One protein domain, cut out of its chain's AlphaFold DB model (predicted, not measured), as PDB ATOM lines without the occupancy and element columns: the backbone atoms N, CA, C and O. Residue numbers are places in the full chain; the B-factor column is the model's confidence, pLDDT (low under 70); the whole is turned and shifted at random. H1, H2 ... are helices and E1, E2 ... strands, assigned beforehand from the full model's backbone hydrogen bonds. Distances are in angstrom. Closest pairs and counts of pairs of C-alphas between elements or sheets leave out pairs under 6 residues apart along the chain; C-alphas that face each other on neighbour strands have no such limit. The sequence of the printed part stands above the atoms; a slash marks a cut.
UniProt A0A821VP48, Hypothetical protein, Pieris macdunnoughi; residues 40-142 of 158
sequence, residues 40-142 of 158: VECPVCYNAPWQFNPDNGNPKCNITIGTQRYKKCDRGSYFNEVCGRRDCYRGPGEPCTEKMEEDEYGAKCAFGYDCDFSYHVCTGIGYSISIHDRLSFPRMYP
ATOM      1  N   VAL A  40       7.834 -15.891  -3.910       87.00
ATOM      2  CA  VAL A  40       8.398 -15.505  -5.200       87.00
ATOM      3  C   VAL A  40       9.145 -16.680  -5.796       87.00
ATOM      4  O   VAL A  40       9.918 -17.337  -5.106       87.00
ATOM      5  N   GLU A  41       8.913 -16.933  -7.077       85.06
ATOM      6  CA  GLU A  41       9.563 -17.995  -7.836       85.06
ATOM      7  C   GLU A  41      11.055 -17.713  -8.074       85.06
ATOM      8  O   GLU A  41      11.463 -16.579  -8.326       85.06
ATOM      9  N   CYS A  42      11.867 -18.765  -8.030       82.81
ATOM     10  CA  CYS A  42      13.299 -18.740  -8.295       82.81
ATOM     11  C   CYS A  42      13.688 -19.670  -9.456       82.81
ATOM     12  O   CYS A  42      13.099 -20.744  -9.567       82.81
ATOM     13  N   PRO A  43      14.743 -19.355 -10.234       78.25
ATOM     14  CA  PRO A  43      15.487 -18.096 -10.236       78.25
ATOM     15  C   PRO A  43      14.636 -16.935 -10.777       78.25
ATOM     16  O   PRO A  43      13.745 -17.133 -11.603       78.25
ATOM     17  N   VAL A  44      14.914 -15.718 -10.304       81.31
ATOM     18  CA  VAL A  44      14.240 -14.508 -10.811       81.31
ATOM     19  C   VAL A  44      14.816 -14.129 -12.174       81.31
ATOM     20  O   VAL A  44      14.070 -13.796 -13.086       81.31
ATOM     21  N   CYS A  45      16.134 -14.249 -12.330       81.25
ATOM     22  CA  CYS A  45      16.856 -13.953 -13.560       81.25
ATOM     23  C   CYS A  45      17.695 -15.183 -13.930       81.25
ATOM     24  O   CYS A  45      18.530 -15.621 -13.143       81.25
ATOM     25  N   TYR A  46      17.506 -15.763 -15.115       73.56
ATOM     26  CA  TYR A  46      18.143 -17.042 -15.470       73.56
ATOM     27  C   TYR A  46      19.678 -16.987 -15.554       73.56
ATOM     28  O   TYR A  46      20.332 -17.969 -15.219       73.56
ATOM     29  N   ASN A  47      20.245 -15.834 -15.918       70.25
ATOM     30  CA  ASN A  47      21.693 -15.652 -16.097       70.25
ATOM     31  C   ASN A  47      22.354 -14.865 -14.959       70.25
ATOM     32  O   ASN A  47      23.497 -14.435 -15.091       70.25
ATOM     33  N   ALA A  48      21.644 -14.640 -13.854       67.69
ATOM     34  CA  ALA A  48      22.195 -13.849 -12.772       67.69
ATOM     35  C   ALA A  48      23.274 -14.621 -11.989       67.69
ATOM     36  O   ALA A  48      23.099 -15.820 -11.725       67.69
ATOM     37  N   PRO A  49      24.357 -13.941 -11.565       66.38
ATOM     38  CA  PRO A  49      25.355 -14.506 -10.668       66.38
ATOM     39  C   PRO A  49      24.700 -15.053  -9.396       66.38
ATOM     40  O   PRO A  49      23.668 -14.554  -8.952       66.38
ATOM     41  N   TRP A  50      25.336 -16.031  -8.752       62.12
ATOM     42  CA  TRP A  50      24.833 -16.693  -7.534       62.12
ATOM     43  C   TRP A  50      24.510 -15.737  -6.367       62.12
ATOM     44  O   TRP A  50      23.749 -16.083  -5.469       62.12
ATOM     45  N   GLN A  51      25.083 -14.534  -6.355       62.72
ATOM     46  CA  GLN A  51      24.780 -13.506  -5.354       62.72
ATOM     47  C   GLN A  51      23.405 -12.845  -5.583       62.72
ATOM     48  O   GLN A  51      22.750 -12.418  -4.636       62.72
ATOM     49  N   PHE A  52      22.933 -12.834  -6.833       64.06
ATOM     50  CA  PHE A  52      21.625 -12.327  -7.255       64.06
ATOM     51  C   PHE A  52      20.603 -13.459  -7.446       64.06
ATOM     52  O   PHE A  52      19.399 -13.241  -7.272       64.06
ATOM     53  N   ASN A  53      21.087 -14.677  -7.723       57.22
ATOM     54  CA  ASN A  53      20.292 -15.893  -7.858       57.22
ATOM     55  C   ASN A  53      20.304 -16.732  -6.570       57.22
ATOM     56  O   ASN A  53      21.350 -17.242  -6.173       57.22
ATOM     57  N   PRO A  54      19.173 -16.914  -5.873       49.84
ATOM     58  CA  PRO A  54      19.196 -17.191  -4.445       49.84
ATOM     59  C   PRO A  54      19.212 -18.699  -4.173       49.84
ATOM     60  O   PRO A  54      18.260 -19.259  -3.644       49.84
ATOM     61  N   ASP A  55      20.321 -19.361  -4.484       40.66
ATOM     62  CA  ASP A  55      20.670 -20.614  -3.801       40.66
ATOM     63  C   ASP A  55      21.443 -20.334  -2.506       40.66
ATOM     64  O   ASP A  55      21.196 -20.978  -1.487       40.66
ATOM     65  N   ASN A  56      22.269 -19.280  -2.506       43.91
ATOM     66  CA  ASN A  56      23.023 -18.813  -1.337       43.91
ATOM     67  C   ASN A  56      22.750 -17.346  -0.945       43.91
ATOM     68  O   ASN A  56      23.222 -16.913   0.105       43.91
ATOM     69  N   GLY A  57      21.989 -16.589  -1.743       49.69
ATOM     70  CA  GLY A  57      21.586 -15.211  -1.433       49.69
ATOM     71  C   GLY A  57      20.325 -15.131  -0.565       49.69
ATOM     72  O   GLY A  57      19.465 -16.008  -0.627       49.69
ATOM     73  N   ASN A  58      20.200 -14.068   0.234       51.97
ATOM     74  CA  ASN A  58      19.000 -13.789   1.027       51.97
ATOM     75  C   ASN A  58      17.929 -13.051   0.182       51.97
ATOM     76  O   ASN A  58      18.277 -12.143  -0.581       51.97
ATOM     77  N   PRO A  59      16.633 -13.410   0.299       58.09
ATOM     78  CA  PRO A  59      16.113 -14.613   0.955       58.09
ATOM     79  C   PRO A  59      16.375 -15.874   0.111       58.09
ATOM     80  O   PRO A  59      16.205 -15.862  -1.111       58.09
ATOM     81  N   LYS A  60      16.778 -16.966   0.776       71.06
ATOM     82  CA  LYS A  60      17.136 -18.244   0.136       71.06
ATOM     83  C   LYS A  60      15.913 -18.899  -0.506       71.06
ATOM     84  O   LYS A  60      14.842 -18.921   0.099       71.06
ATOM     85  N   CYS A  61      16.074 -19.504  -1.682       77.50
ATOM     86  CA  CYS A  61      15.014 -20.272  -2.347       77.50
ATOM     87  C   CYS A  61      14.875 -21.672  -1.734       77.50
ATOM     88  O   CYS A  61      15.201 -22.686  -2.356       77.50
ATOM     89  N   ASN A  62      14.468 -21.724  -0.469       77.38
ATOM     90  CA  ASN A  62      14.378 -22.940   0.338       77.38
ATOM     91  C   ASN A  62      13.016 -23.646   0.247       77.38
ATOM     92  O   ASN A  62      12.884 -24.768   0.732       77.38
ATOM     93  N   ILE A  63      12.012 -23.018  -0.363       82.38
ATOM     94  CA  ILE A  63      10.666 -23.580  -0.497       82.38
ATOM     95  C   ILE A  63      10.567 -24.256  -1.864       82.38
ATOM     96  O   ILE A  63      10.917 -23.658  -2.876       82.38
ATOM     97  N   THR A  64      10.094 -25.499  -1.915       85.31
ATOM     98  CA  THR A  64       9.892 -26.235  -3.175       85.31
ATOM     99  C   THR A  64       8.438 -26.673  -3.269       85.31
ATOM    100  O   THR A  64       7.929 -27.301  -2.342       85.31
ATOM    101  N   ILE A  65       7.770 -26.331  -4.371       84.25
ATOM    102  CA  ILE A  65       6.385 -26.724  -4.662       84.25
ATOM    103  C   ILE A  65       6.379 -27.317  -6.074       84.25
ATOM    104  O   ILE A  65       6.662 -26.628  -7.053       84.25
ATOM    105  N   GLY A  66       6.100 -28.618  -6.183       87.31
ATOM    106  CA  GLY A  66       6.258 -29.348  -7.443       87.31
ATOM    107  C   GLY A  66       7.718 -29.366  -7.906       87.31
ATOM    108  O   GLY A  66       8.608 -29.727  -7.139       87.31
ATOM    109  N   THR A  67       7.967 -28.966  -9.155       84.06
ATOM    110  CA  THR A  67       9.318 -28.833  -9.734       84.06
ATOM    111  C   THR A  67       9.924 -27.444  -9.539       84.06
ATOM    112  O   THR A  67      11.050 -27.204  -9.970       84.06
ATOM    113  N   GLN A  68       9.180 -26.517  -8.930       83.44
ATOM    114  CA  GLN A  68       9.529 -25.106  -8.874       83.44
ATOM    115  C   GLN A  68       9.996 -24.701  -7.472       83.44
ATOM    116  O   GLN A  68       9.462 -25.157  -6.456       83.44
ATOM    117  N   ARG A  69      11.008 -23.829  -7.417       84.88
ATOM    118  CA  ARG A  69      11.566 -23.300  -6.166       84.88
ATOM    119  C   ARG A  69      11.076 -21.884  -5.912       84.88
ATOM    120  O   ARG A  69      10.912 -21.102  -6.845       84.88
ATOM    121  N   TYR A  70      10.879 -21.566  -4.643       85.19
ATOM    122  CA  TYR A  70      10.325 -20.314  -4.161       85.19
ATOM    123  C   TYR A  70      11.132 -19.786  -2.975       85.19
ATOM    124  O   TYR A  70      11.757 -20.542  -2.226       85.19
ATOM    125  N   LYS A  71      11.064 -18.473  -2.783       84.69
ATOM    126  CA  LYS A  71      11.567 -17.754  -1.612       84.69
ATOM    127  C   LYS A  71      10.455 -16.917  -0.995       84.69
ATOM    128  O   LYS A  71       9.585 -16.415  -1.706       84.69
ATOM    129  N   LYS A  72      10.491 -16.751   0.326       85.69
ATOM    130  CA  LYS A  72       9.578 -15.866   1.057       85.69
ATOM    131  C   LYS A  72      10.174 -14.461   1.123       85.69
ATOM    132  O   LYS A  72      11.339 -14.306   1.478       85.69
ATOM    133  N   CYS A  73       9.387 -13.443   0.788       84.81
ATOM    134  CA  CYS A  73       9.841 -12.056   0.849       84.81
ATOM    135  C   CYS A  73       9.455 -11.381   2.173       84.81
ATOM    136  O   CYS A  73       8.365 -10.821   2.290       84.81
ATOM    137  N   ASP A  74      10.367 -11.366   3.146       83.50
ATOM    138  CA  ASP A  74      10.108 -10.774   4.471       83.50
ATOM    139  C   ASP A  74       9.926  -9.249   4.429       83.50
ATOM    140  O   ASP A  74       9.200  -8.672   5.234       83.50
ATOM    141  N   ARG A  75      10.558  -8.584   3.453       84.25
ATOM    142  CA  ARG A  75      10.515  -7.122   3.266       84.25
ATOM    143  C   ARG A  75       9.532  -6.685   2.175       84.25
ATOM    144  O   ARG A  75       9.535  -5.534   1.748       84.25
ATOM    145  N   GLY A  76       8.683  -7.607   1.719       86.62
ATOM    146  CA  GLY A  76       7.782  -7.407   0.590       86.62
ATOM    147  C   GLY A  76       8.425  -7.713  -0.764       86.62
ATOM    148  O   GLY A  76       9.613  -8.024  -0.868       86.62
ATOM    149  N   SER A  77       7.612  -7.636  -1.813       88.00
ATOM    150  CA  SER A  77       8.007  -7.956  -3.184       88.00
ATOM    151  C   SER A  77       7.691  -6.818  -4.149       88.00
ATOM    152  O   SER A  77       6.852  -5.960  -3.862       88.00
ATOM    153  N   TYR A  78       8.334  -6.843  -5.310       87.94
ATOM    154  CA  TYR A  78       8.098  -5.922  -6.417       87.94
ATOM    155  C   TYR A  78       8.190  -6.661  -7.754       87.94
ATOM    156  O   TYR A  78       8.687  -7.784  -7.821       87.94
ATOM    157  N   PHE A  79       7.677  -6.052  -8.820       87.81
ATOM    158  CA  PHE A  79       7.866  -6.575 -10.168       87.81
ATOM    159  C   PHE A  79       9.213  -6.092 -10.710       87.81
ATOM    160  O   PHE A  79       9.449  -4.889 -10.815       87.81
ATOM    161  N   ASN A  80      10.107  -7.030 -10.996       88.31
ATOM    162  CA  ASN A  80      11.403  -6.767 -11.589       88.31
ATOM    163  C   ASN A  80      11.228  -6.671 -13.107       88.31
ATOM    164  O   ASN A  80      11.060  -7.679 -13.791       88.31
ATOM    165  N   GLU A  81      11.241  -5.439 -13.612       87.56
ATOM    166  CA  GLU A  81      11.051  -5.136 -15.033       87.56
ATOM    167  C   GLU A  81      12.197  -5.661 -15.905       87.56
ATOM    168  O   GLU A  81      11.961  -6.021 -17.054       87.56
ATOM    169  N   VAL A  82      13.407  -5.784 -15.348       86.31
ATOM    170  CA  VAL A  82      14.592  -6.281 -16.063       86.31
ATOM    171  C   VAL A  82      14.465  -7.776 -16.351       86.31
ATOM    172  O   VAL A  82      14.726  -8.228 -17.462       86.31
ATOM    173  N   CYS A  83      14.005  -8.550 -15.366       83.88
ATOM    174  CA  CYS A  83      13.881 -10.005 -15.490       83.88
ATOM    175  C   CYS A  83      12.452 -10.489 -15.792       83.88
ATOM    176  O   CYS A  83      12.227 -11.690 -15.947       83.88
ATOM    177  N   GLY A  84      11.477  -9.576 -15.875       86.25
ATOM    178  CA  GLY A  84      10.078  -9.871 -16.205       86.25
ATOM    179  C   GLY A  84       9.344 -10.727 -15.165       86.25
ATOM    180  O   GLY A  84       8.376 -11.411 -15.498       86.25
ATOM    181  N   ARG A  85       9.815 -10.742 -13.913       85.81
ATOM    182  CA  ARG A  85       9.309 -11.604 -12.830       85.81
ATOM    183  C   ARG A  85       9.208 -10.835 -11.522       85.81
ATOM    184  O   ARG A  85       9.791  -9.772 -11.362       85.81
ATOM    185  N   ARG A  86       8.468 -11.366 -10.552       86.94
ATOM    186  CA  ARG A  86       8.449 -10.795  -9.198       86.94
ATOM    187  C   ARG A  86       9.791 -11.073  -8.504       86.94
ATOM    188  O   ARG A  86      10.312 -12.172  -8.634       86.94
ATOM    189  N   ASP A  87      10.319 -10.107  -7.757       86.38
ATOM    190  CA  ASP A  87      11.480 -10.272  -6.870       86.38
ATOM    191  C   ASP A  87      11.151  -9.774  -5.449       86.38
ATOM    192  O   ASP A  87      10.156  -9.078  -5.225       86.38
ATOM    193  N   CYS A  88      11.967 -10.156  -4.470       86.69
ATOM    194  CA  CYS A  88      11.914  -9.643  -3.108       86.69
ATOM    195  C   CYS A  88      12.794  -8.404  -2.967       86.69
ATOM    196  O   CYS A  88      13.903  -8.366  -3.499       86.69
ATOM    197  N   TYR A  89      12.348  -7.443  -2.159       88.25
ATOM    198  CA  TYR A  89      13.214  -6.346  -1.741       88.25
ATOM    199  C   TYR A  89      14.411  -6.852  -0.926       88.25
ATOM    200  O   TYR A  89      14.260  -7.701  -0.040       88.25
ATOM    201  N   ARG A  90      15.585  -6.285  -1.208       85.75
ATOM    202  CA  ARG A  90      16.857  -6.590  -0.546       85.75
ATOM    203  C   ARG A  90      17.036  -5.758   0.715       85.75
ATOM    204  O   ARG A  90      16.510  -4.655   0.812       85.75
ATOM    205  N   GLY A  91      17.741  -6.263   1.713       83.62
ATOM    206  CA  GLY A  91      18.042  -5.494   2.925       83.62
ATOM    207  C   GLY A  91      19.523  -5.303   3.185       83.62
ATOM    208  O   GLY A  91      20.334  -5.564   2.306       83.62
ATOM    209  N   PRO A  92      19.882  -4.816   4.381       84.69
ATOM    210  CA  PRO A  92      21.217  -4.303   4.648       84.69
ATOM    211  C   PRO A  92      22.297  -5.355   4.381       84.69
ATOM    212  O   PRO A  92      22.205  -6.481   4.870       84.69
ATOM    213  N   GLY A  93      23.301  -4.975   3.591       79.38
ATOM    214  CA  GLY A  93      24.419  -5.833   3.190       79.38
ATOM    215  C   GLY A  93      24.106  -6.840   2.081       79.38
ATOM    216  O   GLY A  93      25.016  -7.525   1.622       79.38
ATOM    217  N   GLU A  94      22.857  -6.938   1.623       82.62
ATOM    218  CA  GLU A  94      22.501  -7.775   0.477       82.62
ATOM    219  C   GLU A  94      22.834  -7.063  -0.839       82.62
ATOM    220  O   GLU A  94      22.723  -5.835  -0.916       82.62
ATOM    221  N   PRO A  95      23.221  -7.817  -1.880       82.44
ATOM    222  CA  PRO A  95      23.630  -7.235  -3.142       82.44
ATOM    223  C   PRO A  95      22.442  -6.617  -3.888       82.44
ATOM    224  O   PRO A  95      21.339  -7.172  -3.909       82.44
ATOM    225  N   CYS A  96      22.678  -5.475  -4.525       85.12
ATOM    226  CA  CYS A  96      21.684  -4.698  -5.262       85.12
ATOM    227  C   CYS A  96      22.270  -4.153  -6.566       85.12
ATOM    228  O   CYS A  96      23.487  -4.128  -6.746       85.12
ATOM    229  N   THR A  97      21.389  -3.755  -7.482       84.81
ATOM    230  CA  THR A  97      21.741  -3.304  -8.844       84.81
ATOM    231  C   THR A  97      20.974  -2.050  -9.263       84.81
ATOM    232  O   THR A  97      21.253  -1.436 -10.289       84.81
ATOM    233  N   GLU A  98      20.004  -1.655  -8.440       80.25
ATOM    234  CA  GLU A  98      19.127  -0.522  -8.672       80.25
ATOM    235  C   GLU A  98      19.903   0.793  -8.841       80.25
ATOM    236  O   GLU A  98      20.786   1.115  -8.044       80.25
ATOM    237  N   LYS A  99      19.495   1.583  -9.848       72.62
ATOM    238  CA  LYS A  99      20.037   2.915 -10.206       72.62
ATOM    239  C   LYS A  99      21.479   2.909 -10.737       72.62
ATOM    240  O   LYS A  99      22.082   3.974 -10.834       72.62
ATOM    241  N   MET A 100      22.045   1.746 -11.048       71.25
ATOM    242  CA  MET A 100      23.359   1.654 -11.691       71.25
ATOM    243  C   MET A 100      23.285   2.072 -13.161       71.25
ATOM    244  O   MET A 100      22.204   2.083 -13.750       71.25
ATOM    245  N   GLU A 101      24.438   2.403 -13.755       71.25
ATOM    246  CA  GLU A 101      24.534   2.679 -15.200       71.25
ATOM    247  C   GLU A 101      24.033   1.487 -16.029       71.25
ATOM    248  O   GLU A 101      23.335   1.677 -17.024       71.25
ATOM    249  N   GLU A 102      24.310   0.264 -15.564       74.25
ATOM    250  CA  GLU A 102      23.803  -0.985 -16.131       74.25
ATOM    251  C   GLU A 102      23.070  -1.798 -15.049       74.25
ATOM    252  O   GLU A 102      23.669  -2.559 -14.286       74.25
ATOM    253  N   ASP A 103      21.748  -1.628 -14.957       79.38
ATOM    254  CA  ASP A 103      20.893  -2.414 -14.059       79.38
ATOM    255  C   ASP A 103      20.534  -3.773 -14.697       79.38
ATOM    256  O   ASP A 103      19.434  -3.977 -15.207       79.38
ATOM    257  N   GLU A 104      21.491  -4.707 -14.714       77.31
ATOM    258  CA  GLU A 104      21.335  -6.011 -15.388       77.31
ATOM    259  C   GLU A 104      20.370  -6.984 -14.692       77.31
ATOM    260  O   GLU A 104      19.850  -7.901 -15.331       77.31
ATOM    261  N   TYR A 105      20.141  -6.825 -13.383       81.19
ATOM    262  CA  TYR A 105      19.341  -7.775 -12.599       81.19
ATOM    263  C   TYR A 105      18.152  -7.140 -11.887       81.19
ATOM    264  O   TYR A 105      17.392  -7.871 -11.255       81.19
ATOM    265  N   GLY A 106      17.962  -5.822 -11.963       85.81
ATOM    266  CA  GLY A 106      16.817  -5.120 -11.386       85.81
ATOM    267  C   GLY A 106      16.641  -5.321  -9.880       85.81
ATOM    268  O   GLY A 106      15.504  -5.268  -9.408       85.81
ATOM    269  N   ALA A 107      17.704  -5.629  -9.128       87.56
ATOM    270  CA  ALA A 107      17.660  -5.943  -7.703       87.56
ATOM    271  C   ALA A 107      17.572  -4.660  -6.859       87.56
ATOM    272  O   ALA A 107      18.524  -3.875  -6.792       87.56
ATOM    273  N   LYS A 108      16.431  -4.479  -6.186       89.25
ATOM    274  CA  LYS A 108      16.073  -3.257  -5.455       89.25
ATOM    275  C   LYS A 108      16.180  -3.415  -3.951       89.25
ATOM    276  O   LYS A 108      15.823  -4.459  -3.394       89.25
ATOM    277  N   CYS A 109      16.603  -2.347  -3.290       87.75
ATOM    278  CA  CYS A 109      16.643  -2.293  -1.835       87.75
ATOM    279  C   CYS A 109      15.243  -2.059  -1.251       87.75
ATOM    280  O   CYS A 109      14.364  -1.471  -1.876       87.75
ATOM    281  N   ALA A 110      15.017  -2.558  -0.040       88.81
ATOM    282  CA  ALA A 110      13.798  -2.322   0.716       88.81
ATOM    283  C   ALA A 110      13.679  -0.848   1.104       88.81
ATOM    284  O   ALA A 110      14.671  -0.129   1.214       88.81
ATOM    285  N   PHE A 111      12.452  -0.410   1.381       87.12
ATOM    286  CA  PHE A 111      12.187   0.953   1.830       87.12
ATOM    287  C   PHE A 111      13.064   1.338   3.033       87.12
ATOM    288  O   PHE A 111      13.141   0.598   4.015       87.12
ATOM    289  N   GLY A 112      13.700   2.511   2.953       84.38
ATOM    290  CA  GLY A 112      14.631   3.011   3.973       84.38
ATOM    291  C   GLY A 112      16.088   2.566   3.792       84.38
ATOM    292  O   GLY A 112      16.925   2.918   4.623       84.38
ATOM    293  N   TYR A 113      16.385   1.823   2.724       87.12
ATOM    294  CA  TYR A 113      17.736   1.471   2.301       87.12
ATOM    295  C   TYR A 113      17.992   1.972   0.881       87.12
ATOM    296  O   TYR A 113      17.092   1.976   0.042       87.12
ATOM    297  N   ASP A 114      19.239   2.331   0.616       87.88
ATOM    298  CA  ASP A 114      19.730   2.750  -0.687       87.88
ATOM    299  C   ASP A 114      20.812   1.789  -1.172       87.88
ATOM    300  O   ASP A 114      21.615   1.268  -0.393       87.88
ATOM    301  N   CYS A 115      20.832   1.552  -2.480       86.44
ATOM    302  CA  CYS A 115      21.882   0.763  -3.096       86.44
ATOM    303  C   CYS A 115      23.170   1.591  -3.169       86.44
ATOM    304  O   CYS A 115      23.202   2.633  -3.824       86.44
ATOM    305  N   ASP A 116      24.226   1.151  -2.483       85.75
ATOM    306  CA  ASP A 116      25.533   1.800  -2.565       85.75
ATOM    307  C   ASP A 116      26.216   1.416  -3.883       85.75
ATOM    308  O   ASP A 116      26.520   0.248  -4.122       85.75
ATOM    309  N   PHE A 117      26.490   2.409  -4.729       79.81
ATOM    310  CA  PHE A 117      27.101   2.202  -6.045       79.81
ATOM    311  C   PHE A 117      28.543   1.691  -6.005       79.81
ATOM    312  O   PHE A 117      28.998   1.086  -6.967       79.81
ATOM    313  N   SER A 118      29.282   1.946  -4.924       79.06
ATOM    314  CA  SER A 118      30.688   1.542  -4.811       79.06
ATOM    315  C   SER A 118      30.829   0.069  -4.436       79.06
ATOM    316  O   SER A 118      31.795  -0.581  -4.837       79.06
ATOM    317  N   TYR A 119      29.884  -0.447  -3.648       76.50
ATOM    318  CA  TYR A 119      29.943  -1.803  -3.094       76.50
ATOM    319  C   TYR A 119      28.831  -2.721  -3.596       76.50
ATOM    320  O   TYR A 119      28.895  -3.922  -3.353       76.50
ATOM    321  N   HIS A 120      27.848  -2.180  -4.317       80.44
ATOM    322  CA  HIS A 120      26.709  -2.907  -4.872       80.44
ATOM    323  C   HIS A 120      25.897  -3.645  -3.805       80.44
ATOM    324  O   HIS A 120      25.434  -4.761  -4.031       80.44
ATOM    325  N   VAL A 121      25.739  -3.035  -2.627       84.50
ATOM    326  CA  VAL A 121      24.961  -3.588  -1.512       84.50
ATOM    327  C   VAL A 121      24.012  -2.549  -0.935       84.50
ATOM    328  O   VAL A 121      24.284  -1.347  -0.975       84.50
ATOM    329  N   CYS A 122      22.902  -3.003  -0.363       85.56
ATOM    330  CA  CYS A 122      21.970  -2.108   0.303       85.56
ATOM    331  C   CYS A 122      22.570  -1.575   1.609       85.56
ATOM    332  O   CYS A 122      22.984  -2.336   2.488       85.56
ATOM    333  N   THR A 123      22.571  -0.257   1.750       86.50
ATOM    334  CA  THR A 123      23.016   0.490   2.932       86.50
ATOM    335  C   THR A 123      21.880   1.361   3.453       86.50
ATOM    336  O   THR A 123      20.924   1.624   2.732       86.50
ATOM    337  N   GLY A 124      21.900   1.751   4.727       79.31
ATOM    338  CA  GLY A 124      20.791   2.519   5.295       79.31
ATOM    339  C   GLY A 124      20.744   2.479   6.814       79.31
ATOM    340  O   GLY A 124      21.767   2.292   7.472       79.31
ATOM    341  N   ILE A 125      19.553   2.679   7.384       65.81
ATOM    342  CA  ILE A 125      19.357   2.868   8.830       65.81
ATOM    343  C   ILE A 125      20.023   1.731   9.625       65.81
ATOM    344  O   ILE A 125      19.585   0.585   9.583       65.81
ATOM    345  N   GLY A 126      21.088   2.060  10.363       66.88
ATOM    346  CA  GLY A 126      21.811   1.120  11.226       66.88
ATOM    347  C   GLY A 126      22.810   0.192  10.521       66.88
ATOM    348  O   GLY A 126      23.467  -0.584  11.209       66.88
ATOM    349  N   TYR A 127      22.969   0.277   9.196       66.75
ATOM    350  CA  TYR A 127      23.978  -0.475   8.447       66.75
ATOM    351  C   TYR A 127      24.774   0.441   7.517       66.75
ATOM    352  O   TYR A 127      24.277   0.939   6.504       66.75
ATOM    353  N   SER A 128      26.047   0.608   7.857       70.62
ATOM    354  CA  SER A 128      27.047   1.290   7.042       70.62
ATOM    355  C   SER A 128      28.224   0.351   6.826       70.62
ATOM    356  O   SER A 128      28.636  -0.335   7.760       70.62
ATOM    357  N   ILE A 129      28.788   0.356   5.624       65.25
ATOM    358  CA  ILE A 129      29.894  -0.529   5.253       65.25
ATOM    359  C   ILE A 129      31.150  -0.079   6.006       65.25
ATOM    360  O   ILE A 129      31.671   1.017   5.761       65.25
ATOM    361  N   SER A 130      31.628  -0.904   6.942       64.06
ATOM    362  CA  SER A 130      32.833  -0.594   7.712       64.06
ATOM    363  C   SER A 130      34.077  -0.704   6.833       64.06
ATOM    364  O   SER A 130      34.082  -1.392   5.817       64.06
ATOM    365  N   ILE A 131      35.173  -0.056   7.232       56.53
ATOM    366  CA  ILE A 131      36.440  -0.097   6.482       56.53
ATOM    367  C   ILE A 131      36.979  -1.539   6.362       56.53
ATOM    368  O   ILE A 131      37.604  -1.874   5.360       56.53
ATOM    369  N   HIS A 132      36.694  -2.407   7.337       56.16
ATOM    370  CA  HIS A 132      37.068  -3.824   7.293       56.16
ATOM    371  C   HIS A 132      36.221  -4.630   6.305       56.16
ATOM    372  O   HIS A 132      36.739  -5.514   5.619       56.16
ATOM    373  N   ASP A 133      34.948  -4.270   6.156       56.75
ATOM    374  CA  ASP A 133      34.074  -4.872   5.152       56.75
ATOM    375  C   ASP A 133      34.526  -4.502   3.732       56.75
ATOM    376  O   ASP A 133      34.472  -5.333   2.828       56.75
ATOM    377  N   ARG A 134      35.097  -3.300   3.540       54.72
ATOM    378  CA  ARG A 134      35.657  -2.853   2.244       54.72
ATOM    379  C   ARG A 134      36.772  -3.750   1.710       54.72
ATOM    380  O   ARG A 134      36.985  -3.788   0.505       54.72
ATOM    381  N   LEU A 135      37.497  -4.439   2.593       52.59
ATOM    382  CA  LEU A 135      38.561  -5.380   2.223       52.59
ATOM    383  C   LEU A 135      38.028  -6.798   1.969       52.59
ATOM    384  O   LEU A 135      38.721  -7.609   1.361       52.59
ATOM    385  N   SER A 136      36.814  -7.090   2.444       49.44
ATOM    386  CA  SER A 136      36.199  -8.423   2.430       49.44
ATOM    387  C   SER A 136      35.180  -8.599   1.305       49.44
ATOM    388  O   SER A 136      34.890  -9.729   0.923       49.44
ATOM    389  N   PHE A 137      34.658  -7.500   0.753       53.06
ATOM    390  CA  PHE A 137      33.892  -7.499  -0.487       53.06
ATOM    391  C   PHE A 137      34.858  -7.333  -1.669       53.06
ATOM    392  O   PHE A 137      35.180  -6.196  -2.031       53.06
ATOM    393  N   PRO A 138      35.345  -8.417  -2.312       49.03
ATOM    394  CA  PRO A 138      35.861  -8.260  -3.666       49.03
ATOM    395  C   PRO A 138      34.736  -7.610  -4.470       49.03
ATOM    396  O   PRO A 138      33.589  -8.002  -4.274       49.03
ATOM    397  N   ARG A 139      35.034  -6.599  -5.299       50.12
ATOM    398  CA  ARG A 139      34.064  -5.964  -6.213       50.12
ATOM    399  C   ARG A 139      33.232  -7.065  -6.878       50.12
ATOM    400  O   ARG A 139      33.697  -7.723  -7.801       50.12
ATOM    401  N   MET A 140      32.057  -7.337  -6.313       48.00
ATOM    402  CA  MET A 140      31.286  -8.550  -6.607       48.00
ATOM    403  C   MET A 140      30.511  -8.382  -7.910       48.00
ATOM    404  O   MET A 140      30.040  -9.354  -8.492       48.00
ATOM    405  N   TYR A 141      30.448  -7.152  -8.409       40.34
ATOM    406  CA  TYR A 141      30.072  -6.852  -9.770       40.34
ATOM    407  C   TYR A 141      31.288  -6.908 -10.689       40.34
ATOM    408  O   TYR A 141      32.285  -6.230 -10.410       40.34
ATOM    409  N   PRO A 142      31.221  -7.642 -11.813       39.94
ATOM    410  CA  PRO A 142      32.142  -7.393 -12.899       39.94
ATOM    411  C   PRO A 142      31.836  -5.987 -13.418       39.94
ATOM    412  O   PRO A 142      30.961  -5.796 -14.254       39.94
TER     413      PRO A 142
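This is residues 40 to 142 of the 158 residues of the protein "Hypothetical protein" of Pieris macdunnoughi (UniProt A0A821VP48). This domain has little regular structure: a small sheet of E1, E3 and E2 at one end, hairpin E4-E5 beside it, hairpin E6-E7 farther along, and short helix H1 towards the other end. The 103 printed residues, under half in named elements, run E1 to E7, then H1; the class is mostly strand. The sheet, order E1 - E3 - E2, is antiparallel. The whole is compact, radius of gyration of the C-alphas 13.3 A, spanning 44 by 26 by 23 A.

E1 (40 to 42) is antiparallel to E3 (68 to 72), N 42 to O 69 2.8 A. E2 (63 to 65) and E3 form a hairpin, N 70 to O 63 2.7 A. So do E4 (77 to 80) and E5 (85 to 88), N 87 to O 78 2.8 A, and E6 (113 to 116) and E7 (121 to 124), N 114 to O 123 2.8 A. The closest C-alphas of E1 and E5, Val 40 and Arg 86, are 6.2 A apart. H1 (133 to 136), too short for an O i to N i+4 pair, is apart from E6.

C-alpha 40 begins E1 at (8.398, -15.505, -5.200). E3 is 13.6 A long; H1 ends at (36.199, -8.423, 2.430).

The C-alphas farthest apart, Gly 66 and Ile 131, are 44.3 A apart. The printed part has no cut. Links E1 to E2 and E5 to E6 are long. Residues 48 to 59, 125 to 127 and 129 to 142 have pLDDT under 70.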